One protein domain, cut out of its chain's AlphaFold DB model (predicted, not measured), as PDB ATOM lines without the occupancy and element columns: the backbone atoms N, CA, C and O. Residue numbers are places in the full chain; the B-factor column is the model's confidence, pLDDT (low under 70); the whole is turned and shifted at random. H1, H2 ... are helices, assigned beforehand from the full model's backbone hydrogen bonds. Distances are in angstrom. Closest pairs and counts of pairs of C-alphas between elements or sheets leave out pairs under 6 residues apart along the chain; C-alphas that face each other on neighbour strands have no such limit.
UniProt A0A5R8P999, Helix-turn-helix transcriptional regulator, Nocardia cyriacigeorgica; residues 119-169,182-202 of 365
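AT A GLANCE: This is residues 119 to 169 and 182 to 202 of the 365 residues of the protein "Helix-turn-helix transcriptional regulator" of Nocardia cyriacigeorgica (UniProt A0A5R8P999). Four crossed helices pack in a rounded body: H1 and H2 in the middle, H3 over both on one side and H4 over both on the opposite side. The 72 printed residues hold H1, H2, H3 and H4 in that order, no named strand, class all helix. The whole is compact, radius of gyration of the C-alphas 11.1 A, spanning 30 by 27 by 21 A.

HOW THE PARTS SIT: H1, residues 119 to 127, is close to but not clearly touching H2, residues 135 to 142; their closest C-alphas, of Thr 123 and Leu 138, are 7.5 A apart. H3, residues 146 to 158, touches H1 with residues 152 to 156 alone, about perpendicular at 80 degrees; the closest C-alphas, Leu 120 and Ala 156, are 6.3 A apart. H3 touches H2 about perpendicular at 79 degrees, closest at C-alphas 135 and 149, 5.0 A. H4, residues 182 to 199, touches H1 with residues 185 to 192 alone, a steep tilt of 60 degrees, closest at C-alphas 125 and 185, 6.5 A. H4 touches H2 with residues 188 to 195 alone, a steep tilt of 57 degrees, closest at C-alphas 141 and 191, 5.7 A. H3 and H4 are apart. In H1, H2, H3 and H4 every O i to N i+4 pair is within hydrogen-bond range.

IN THESE COORDINATES: H1 begins at C-alpha 119 (218.263, 183.186, 203.783); H4 ends at C-alpha 199 (223.319, 193.982, 223.415). H3 is 18.3 A long, H4 25.8 A.

THE WHOLE: Residues 170 to 181 are not printed; C-alphas 169 and 182 are 18.2 A apart across the cut. Of the links printed whole, H2 to H3 is tight and H1 to H2 short. No printed residue is under 70 in pLDDT.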
ATOM      1  N   ASP A 119     218.223 181.989 202.929       96.88
ATOM      2  CA  ASP A 119     218.263 183.186 203.783       96.88
ATOM      3  C   ASP A 119     216.959 183.365 204.573       96.88
ATOM      4  O   ASP A 119     216.948 183.711 205.757       96.88
ATOM      5  N   LEU A 120     215.841 183.052 203.927       97.06
ATOM      6  CA  LEU A 120     214.517 183.128 204.506       97.06
ATOM      7  C   LEU A 120     214.295 182.025 205.541       97.06
ATOM      8  O   LEU A 120     213.743 182.296 206.602       97.06
ATOM      9  N   LEU A 121     214.780 180.807 205.284       98.19
ATOM     10  CA  LEU A 121     214.740 179.730 206.276       98.19
ATOM     11  C   LEU A 121     215.526 180.104 207.540       98.19
ATOM     12  O   LEU A 121     215.011 179.929 208.643       98.19
ATOM     13  N   ASP A 122     216.728 180.673 207.399       98.00
ATOM     14  CA  ASP A 122     217.508 181.156 208.546       98.00
ATOM     15  C   ASP A 122     216.782 182.307 209.272       98.00
ATOM     16  O   ASP A 122     216.747 182.346 210.502       98.00
ATOM     17  N   THR A 123     216.116 183.203 208.535       98.00
ATOM     18  CA  THR A 123     215.281 184.276 209.112       98.00
ATOM     19  C   THR A 123     214.128 183.708 209.948       98.00
ATOM     20  O   THR A 123     213.851 184.191 211.047       98.00
ATOM     21  N   LEU A 124     213.480 182.635 209.486       97.75
ATOM     22  CA  LEU A 124     212.421 181.962 210.244       97.75
ATOM     23  C   LEU A 124     212.954 181.261 211.505       97.75
ATOM     24  O   LEU A 124     212.223 181.149 212.490       97.75
ATOM     25  N   VAL A 125     214.230 180.854 211.533       97.31
ATOM     26  CA  VAL A 125     214.862 180.384 212.776       97.31
ATOM     27  C   VAL A 125     214.943 181.518 213.796       97.31
ATOM     28  O   VAL A 125     214.640 181.288 214.967       97.31
ATOM     29  N   VAL A 126     215.269 182.744 213.378       96.12
ATOM     30  CA  VAL A 126     215.253 183.917 214.273       96.12
ATOM     31  C   VAL A 126     213.833 184.197 214.776       96.12
ATOM     32  O   VAL A 126     213.630 184.358 215.978       96.12
ATOM     33  N   ALA A 127     212.828 184.130 213.896       94.88
ATOM     34  CA  ALA A 127     211.418 184.299 214.266       94.88
ATOM     35  C   ALA A 127     210.907 183.260 215.287       94.88
ATOM     36  O   ALA A 127     209.876 183.477 215.922       94.88
ATOM     37  N   SER A 128     211.601 182.131 215.471       93.62
ATOM     38  CA  SER A 128     211.213 181.110 216.455       93.62
ATOM     39  C   SER A 128     211.555 181.465 217.915       93.62
ATOM     40  O   SER A 128     211.158 180.737 218.820       93.62
ATOM     41  N   ALA A 129     212.258 182.576 218.172       84.50
ATOM     42  CA  ALA A 129     212.867 182.888 219.471       84.50
ATOM     43  C   ALA A 129     211.986 183.644 220.509       84.50
ATOM     44  O   ALA A 129     212.529 184.293 221.394       84.50
ATOM     45  N   ASP A 130     210.646 183.604 220.441       83.44
ATOM     46  CA  ASP A 130     209.686 184.397 221.279       83.44
ATOM     47  C   ASP A 130     210.005 185.910 221.416       83.44
ATOM     48  O   ASP A 130     209.544 186.608 222.320       83.44
ATOM     49  N   THR A 131     210.800 186.464 220.505       79.50
ATOM     50  CA  THR A 131     211.248 187.866 220.559       79.50
ATOM     51  C   THR A 131     210.604 188.736 219.489       79.50
ATOM     52  O   THR A 131     210.488 189.952 219.667       79.50
ATOM     53  N   GLY A 132     210.094 188.105 218.431       84.06
ATOM     54  CA  GLY A 132     209.660 188.760 217.203       84.06
ATOM     55  C   GLY A 132     210.838 189.047 216.274       84.06
ATOM     56  O   GLY A 132     211.979 189.143 216.723       84.06
ATOM     57  N   LEU A 133     210.551 189.181 214.983       88.44
ATOM     58  CA  LEU A 133     211.503 189.664 213.988       88.44
ATOM     59  C   LEU A 133     211.788 191.158 214.175       88.44
ATOM     60  O   LEU A 133     210.875 191.978 214.241       88.44
ATOM     61  N   ASP A 134     213.073 191.499 214.206       86.69
ATOM     62  CA  ASP A 134     213.577 192.866 214.271       86.69
ATOM     63  C   ASP A 134     214.689 193.029 213.230       86.69
ATOM     64  O   ASP A 134     215.658 192.271 213.224       86.69
ATOM     65  N   ALA A 135     214.552 193.996 212.318       89.31
ATOM     66  CA  ALA A 135     215.506 194.176 211.224       89.31
ATOM     67  C   ALA A 135     216.908 194.586 211.709       89.31
ATOM     68  O   ALA A 135     217.896 194.240 211.069       89.31
ATOM     69  N   SER A 136     217.024 195.290 212.841       87.19
ATOM     70  CA  SER A 136     218.340 195.647 213.391       87.19
ATOM     71  C   SER A 136     219.037 194.408 213.938       87.19
ATOM     72  O   SER A 136     220.215 194.193 213.680       87.19
ATOM     73  N   GLU A 137     218.288 193.567 214.650       89.25
ATOM     74  CA  GLU A 137     218.800 192.300 215.159       89.25
ATOM     75  C   GLU A 137     219.176 191.341 214.026       89.25
ATOM     76  O   GLU A 137     220.246 190.743 214.063       89.25
ATOM     77  N   LEU A 138     218.348 191.226 212.984       94.31
ATOM     78  CA  LEU A 138     218.675 190.414 211.810       94.31
ATOM     79  C   LEU A 138     219.926 190.915 211.081       94.31
ATOM     80  O   LEU A 138     220.736 190.092 210.656       94.31
ATOM     81  N   ALA A 139     220.098 192.235 210.958       94.44
ATOM     82  CA  ALA A 139     221.294 192.830 210.368       94.44
ATOM     83  C   ALA A 139     222.563 192.403 211.121       94.44
ATOM     84  O   ALA A 139     223.540 191.996 210.499       94.44
ATOM     85  N   GLU A 140     222.521 192.407 212.457       94.19
ATOM     86  CA  GLU A 140     223.632 191.957 213.302       94.19
ATOM     87  C   GLU A 140     223.841 190.431 213.248       94.19
ATOM     88  O   GLU A 140     224.974 189.963 213.166       94.19
ATOM     89  N   VAL A 141     222.766 189.634 213.262       96.06
ATOM     90  CA  VAL A 141     222.839 188.158 213.252       96.06
ATOM     91  C   VAL A 141     223.380 187.608 211.931       96.06
ATOM     92  O   VAL A 141     224.088 186.591 211.922       96.06
ATOM     93  N   PHE A 142     223.022 188.242 210.814       96.94
ATOM     94  CA  PHE A 142     223.432 187.817 209.477       96.94
ATOM     95  C   PHE A 142     224.607 188.603 208.902       96.94
ATOM     96  O   PHE A 142     225.098 188.202 207.851       96.94
ATOM     97  N   ASP A 143     225.085 189.638 209.598       96.56
ATOM     98  CA  ASP A 143     226.145 190.540 209.128       96.56
ATOM     99  C   ASP A 143     225.807 191.150 207.755       96.56
ATOM    100  O   ASP A 143     226.536 191.024 206.770       96.56
ATOM    101  N   ILE A 144     224.626 191.764 207.681       97.12
ATOM    102  CA  ILE A 144     224.086 192.411 206.478       97.12
ATOM    103  C   ILE A 144     223.667 193.847 206.783       97.12
ATOM    104  O   ILE A 144     223.494 194.240 207.936       97.12
ATOM    105  N   ASP A 145     223.473 194.651 205.742       95.50
ATOM    106  CA  ASP A 145     222.945 195.997 205.920       95.50
ATOM    107  C   ASP A 145     221.468 195.983 206.366       95.50
ATOM    108  O   ASP A 145     220.711 195.035 206.133       95.50
ATOM    109  N   PHE A 146     221.044 197.077 206.999       89.00
ATOM    110  CA  PHE A 146     219.695 197.214 207.546       89.00
ATOM    111  C   PHE A 146     218.590 197.099 206.484       89.00
ATOM    112  O   PHE A 146     217.531 196.554 206.781       89.00
ATOM    113  N   ALA A 147     218.817 197.577 205.254       88.81
ATOM    114  CA  ALA A 147     217.803 197.516 204.202       88.81
ATOM    115  C   ALA A 147     217.600 196.073 203.715       88.81
ATOM    116  O   ALA A 147     216.461 195.633 203.554       88.81
ATOM    117  N   SER A 148     218.685 195.309 203.569       94.00
ATOM    118  CA  SER A 148     218.622 193.867 203.297       94.00
ATOM    119  C   SER A 148     217.905 193.106 204.419       94.00
ATOM    120  O   SER A 148     217.074 192.238 204.153       94.00
ATOM    121  N   ALA A 149     218.159 193.461 205.682       93.75
ATOM    122  CA  ALA A 149     217.455 192.867 206.816       93.75
ATOM    123  C   ALA A 149     215.954 193.212 206.831       93.75
ATOM    124  O   ALA A 149     215.133 192.342 207.118       93.75
ATOM    125  N   GLN A 150     215.570 194.443 206.476       89.62
ATOM    126  CA  GLN A 150     214.163 194.832 206.322       89.62
ATOM    127  C   GLN A 150     213.461 194.041 205.208       89.62
ATOM    128  O   GLN A 150     212.341 193.574 205.420       89.62
ATOM    129  N   ASP A 151     214.112 193.829 204.058       91.12
ATOM    130  CA  ASP A 151     213.553 192.977 202.994       91.12
ATOM    131  C   ASP A 151     213.366 191.528 203.474       91.12
ATOM    132  O   ASP A 151     212.334 190.921 203.182       91.12
ATOM    133  N   LEU A 152     214.289 190.982 204.277       94.69
ATOM    134  CA  LEU A 152     214.117 189.660 204.889       94.69
ATOM    135  C   LEU A 152     212.920 189.600 205.846       94.69
ATOM    136  O   LEU A 152     212.165 188.630 205.786       94.69
ATOM    137  N   VAL A 153     212.703 190.620 206.688       91.50
ATOM    138  CA  VAL A 153     211.511 190.696 207.558       91.50
ATOM    139  C   VAL A 153     210.233 190.687 206.722       91.50
ATOM    140  O   VAL A 153     209.320 189.904 206.993       91.50
ATOM    141  N   ASP A 154     210.172 191.517 205.683       89.25
ATOM    142  CA  ASP A 154     208.996 191.625 204.817       89.25
ATOM    143  C   ASP A 154     208.743 190.323 204.043       89.25
ATOM    144  O   ASP A 154     207.611 189.837 203.981       89.25
ATOM    145  N   ARG A 155     209.798 189.686 203.518       92.62
ATOM    146  CA  ARG A 155     209.709 188.364 202.883       92.62
ATOM    147  C   ARG A 155     209.266 187.287 203.871       92.62
ATOM    148  O   ARG A 155     208.468 186.433 203.495       92.62
ATOM    149  N   ALA A 156     209.736 187.324 205.120       93.62
ATOM    150  CA  ALA A 156     209.349 186.369 206.157       93.62
ATOM    151  C   ALA A 156     207.864 186.503 206.504       93.62
ATOM    152  O   ALA A 156     207.145 185.505 206.487       93.62
ATOM    153  N   ARG A 157     207.370 187.727 206.709       89.31
ATOM    154  CA  ARG A 157     205.935 188.012 206.882       89.31
ATOM    155  C   ARG A 157     205.103 187.517 205.693       89.31
ATOM    156  O   ARG A 157     204.044 186.920 205.877       89.31
ATOM    157  N   ALA A 158     205.617 187.672 204.473       89.12
ATOM    158  CA  ALA A 158     204.948 187.236 203.250       89.12
ATOM    159  C   ALA A 158     204.839 185.706 203.071       89.12
ATOM    160  O   ALA A 158     204.042 185.259 202.245       89.12
ATOM    161  N   THR A 159     205.587 184.901 203.836       91.94
ATOM    162  CA  THR A 159     205.501 183.423 203.789       91.94
ATOM    163  C   THR A 159     204.175 182.865 204.289       91.94
ATOM    164  O   THR A 159     203.876 181.701 204.044       91.94
ATOM    165  N   ALA A 160     203.401 183.666 205.030       90.19
ATOM    166  CA  ALA A 160     202.270 183.188 205.814       90.19
ATOM    167  C   ALA A 160     202.649 182.081 206.820       90.19
ATOM    168  O   ALA A 160     201.820 181.246 207.148       90.19
ATOM    169  N   LEU A 161     203.884 182.066 207.329       94.31
ATOM    170  CA  LEU A 161     204.288 181.257 208.490       94.31
ATOM    171  C   LEU A 161     204.619 182.119 209.707       94.31
ATOM    172  O   LEU A 161     204.805 181.592 210.800       94.31
ATOM    173  N   VAL A 162     204.689 183.435 209.525       92.12
ATOM    174  CA  VAL A 162     204.925 184.406 210.587       92.12
ATOM    175  C   VAL A 162     203.581 184.977 211.022       92.12
ATOM    176  O   VAL A 162     202.779 185.420 210.204       92.12
ATOM    177  N   THR A 163     203.319 184.903 212.321       88.62
ATOM    178  CA  THR A 163     202.129 185.473 212.961       88.62
ATOM    179  C   THR A 163     202.218 186.997 213.026       88.62
ATOM    180  O   THR A 163     203.300 187.564 212.888       88.62
ATOM    181  N   ASP A 164     201.116 187.672 213.357       81.19
ATOM    182  CA  ASP A 164     201.123 189.128 213.586       81.19
ATOM    183  C   ASP A 164     202.040 189.547 214.748       81.19
ATOM    184  O   ASP A 164     202.377 190.718 214.902       81.19
ATOM    185  N   ALA A 165     202.478 188.584 215.567       80.88
ATOM    186  CA  ALA A 165     203.474 188.805 216.600       80.88
ATOM    187  C   ALA A 165     204.921 188.799 216.097       80.88
ATOM    188  O   ALA A 165     205.841 188.861 216.913       80.88
ATOM    189  N   ASP A 166     205.137 188.709 214.785       87.81
ATOM    190  CA  ASP A 166     206.438 188.477 214.158       87.81
ATOM    191  C   ASP A 166     207.126 187.190 214.640       87.81
ATOM    192  O   ASP A 166     208.347 187.055 214.581       87.81
ATOM    193  N   LEU A 167     206.337 186.240 215.142       91.31
ATOM    194  CA  LEU A 167     206.809 184.930 215.571       91.31
ATOM    195  C   LEU A 167     206.529 183.895 214.497       91.31
ATOM    196  O   LEU A 167     205.444 183.897 213.907       91.31
ATOM    197  N   LEU A 168     207.462 182.963 214.317       95.31
ATOM    198  CA  LEU A 168     207.204 181.756 213.545       95.31
ATOM    199  C   LEU A 168     206.044 180.990 214.189       95.31
ATOM    200  O   LEU A 168     206.022 180.769 215.402       95.31
ATOM    201  N   LEU A 169     205.089 180.556 213.372       94.88
ATOM    202  CA  LEU A 169     204.002 179.696 213.803       94.88
ATOM    203  C   LEU A 169     204.577 178.443 214.476       94.88
ATOM    204  O   LEU A 169     205.395 177.740 213.886       94.88
ATOM    205  N   ALA A 182     219.390 169.900 212.374       92.88
ATOM    206  CA  ALA A 182     219.595 170.381 213.743       92.88
ATOM    207  C   ALA A 182     220.835 171.282 213.900       92.88
ATOM    208  O   ALA A 182     220.795 172.242 214.663       92.88
ATOM    209  N   GLN A 183     221.917 171.004 213.165       94.75
ATOM    210  CA  GLN A 183     223.165 171.770 213.261       94.75
ATOM    211  C   GLN A 183     223.008 173.205 212.749       94.75
ATOM    212  O   GLN A 183     223.399 174.148 213.438       94.75
ATOM    213  N   ARG A 184     222.403 173.392 211.567       96.69
ATOM    214  CA  ARG A 184     222.184 174.729 210.998       96.69
ATOM    215  C   ARG A 184     221.186 175.524 211.837       96.69
ATOM    216  O   ARG A 184     221.472 176.669 212.172       96.69
ATOM    217  N   PHE A 185     220.096 174.886 212.267       96.81
ATOM    218  CA  PHE A 185     219.107 175.500 213.159       96.81
ATOM    219  C   PHE A 185     219.755 176.045 214.445       96.81
ATOM    220  O   PHE A 185     219.611 177.221 214.775       96.81
ATOM    221  N   VAL A 186     220.531 175.210 215.147       95.94
ATOM    222  CA  VAL A 186     221.222 175.616 216.384       95.94
ATOM    223  C   VAL A 186     222.301 176.667 216.111       95.94
ATOM    224  O   VAL A 186     222.505 177.553 216.937       95.94
ATOM    225  N   THR A 187     222.972 176.621 214.957       96.81
ATOM    226  CA  THR A 187     223.983 177.624 214.583       96.81
ATOM    227  C   THR A 187     223.377 179.019 214.458       96.81
ATOM    228  O   THR A 187     223.937 179.968 215.005       96.81
ATOM    229  N   VAL A 188     222.225 179.152 213.796       96.75
ATOM    230  CA  VAL A 188     221.530 180.443 213.674       96.75
ATOM    231  C   VAL A 188     221.041 180.929 215.039       96.75
ATOM    232  O   VAL A 188     221.281 182.080 215.398       96.75
ATOM    233  N   GLN A 189     220.440 180.051 215.853       96.38
ATOM    234  CA  GLN A 189     220.020 180.438 217.203       96.38
ATOM    235  C   GLN A 189     221.195 180.827 218.111       96.38
ATOM    236  O   GLN A 189     221.062 181.756 218.901       96.38
ATOM    237  N   ARG A 190     222.364 180.186 217.979       96.56
ATOM    238  CA  ARG A 190     223.569 180.595 218.716       96.56
ATOM    239  C   ARG A 190     224.007 182.008 218.331       96.56
ATOM    240  O   ARG A 190     224.313 182.783 219.227       96.56
ATOM    241  N   ARG A 191     223.998 182.362 217.038       96.81
ATOM    242  CA  ARG A 191     224.299 183.740 216.597       96.81
ATOM    243  C   ARG A 191     223.343 184.739 217.246       96.81
ATOM    244  O   ARG A 191     223.799 185.711 217.832       96.81
ATOM    245  N   LEU A 192     222.044 184.435 217.241       95.56
ATOM    246  CA  LEU A 192     221.026 185.254 217.904       95.56
ATOM    247  C   LEU A 192     221.266 185.401 219.416       95.56
ATOM    248  O   LEU A 192     221.136 186.497 219.959       95.56
ATOM    249  N   VAL A 193     221.648 184.318 220.100       96.19
ATOM    250  CA  VAL A 193     222.035 184.353 221.518       96.19
ATOM    251  C   VAL A 193     223.228 185.278 221.738       96.19
ATOM    252  O   VAL A 193     223.177 186.110 222.641       96.19
ATOM    253  N   THR A 194     224.277 185.167 220.919       95.56
ATOM    254  CA  THR A 194     225.461 186.033 221.004       95.56
ATOM    255  C   THR A 194     225.081 187.502 220.825       95.56
ATOM    256  O   THR A 194     225.365 188.298 221.717       95.56
ATOM    257  N   THR A 195     224.347 187.837 219.758       93.19
ATOM    258  CA  THR A 195     223.855 189.196 219.484       93.19
ATOM    259  C   THR A 195     223.077 189.764 220.674       93.19
ATOM    260  O   THR A 195     223.360 190.862 221.155       93.19
ATOM    261  N   ARG A 196     222.141 188.988 221.235       92.25
ATOM    262  CA  ARG A 196     221.352 189.427 222.395       92.25
ATOM    263  C   ARG A 196     222.168 189.591 223.669       92.25
ATOM    264  O   ARG A 196     221.888 190.502 224.448       92.25
ATOM    265  N   LEU A 197     223.134 188.709 223.918       93.44
ATOM    266  CA  LEU A 197     224.022 188.817 225.074       93.44
ATOM    267  C   LEU A 197     224.903 190.065 224.977       93.44
ATOM    268  O   LEU A 197     225.046 190.770 225.974       93.44
ATOM    269  N   ASP A 198     225.442 190.358 223.793       90.94
ATOM    270  CA  ASP A 198     226.275 191.541 223.545       90.94
ATOM    271  C   ASP A 198     225.476 192.839 223.707       90.94
ATOM    272  O   ASP A 198     225.941 193.790 224.338       90.94
ATOM    273  N   ALA A 199     224.227 192.853 223.237       84.56
ATOM    274  CA  ALA A 199     223.319 193.982 223.415       84.56
ATOM    275  C   ALA A 199     222.723 194.079 224.842       84.56
ATOM    276  O   ALA A 199     222.131 195.099 225.214       84.56
ATOM    277  N   GLY A 200     222.876 193.036 225.668       85.38
ATOM    278  CA  GLY A 200     222.268 192.944 226.998       85.38
ATOM    279  C   GLY A 200     220.736 192.872 226.967       85.38
ATOM    280  O   GLY A 200     220.096 193.372 227.893       85.38
ATOM    281  N   LEU A 201     220.175 192.283 225.905       83.50
ATOM    282  CA  LEU A 201     218.735 192.144 225.631       83.50
ATOM    283  C   LEU A 201     218.240 190.694 225.822       83.50
ATOM    284  O   LEU A 201     217.115 190.346 225.463       83.50
ATOM    285  N   LEU A 202     219.089 189.788 226.323       90.00
ATOM    286  CA  LEU A 202     218.672 188.413 226.588       90.00
ATOM    287  C   LEU A 202     217.805 188.352 227.855       90.00
ATOM    288  O   LEU A 202     218.184 188.849 228.916       90.00
TER     289      LEU A 202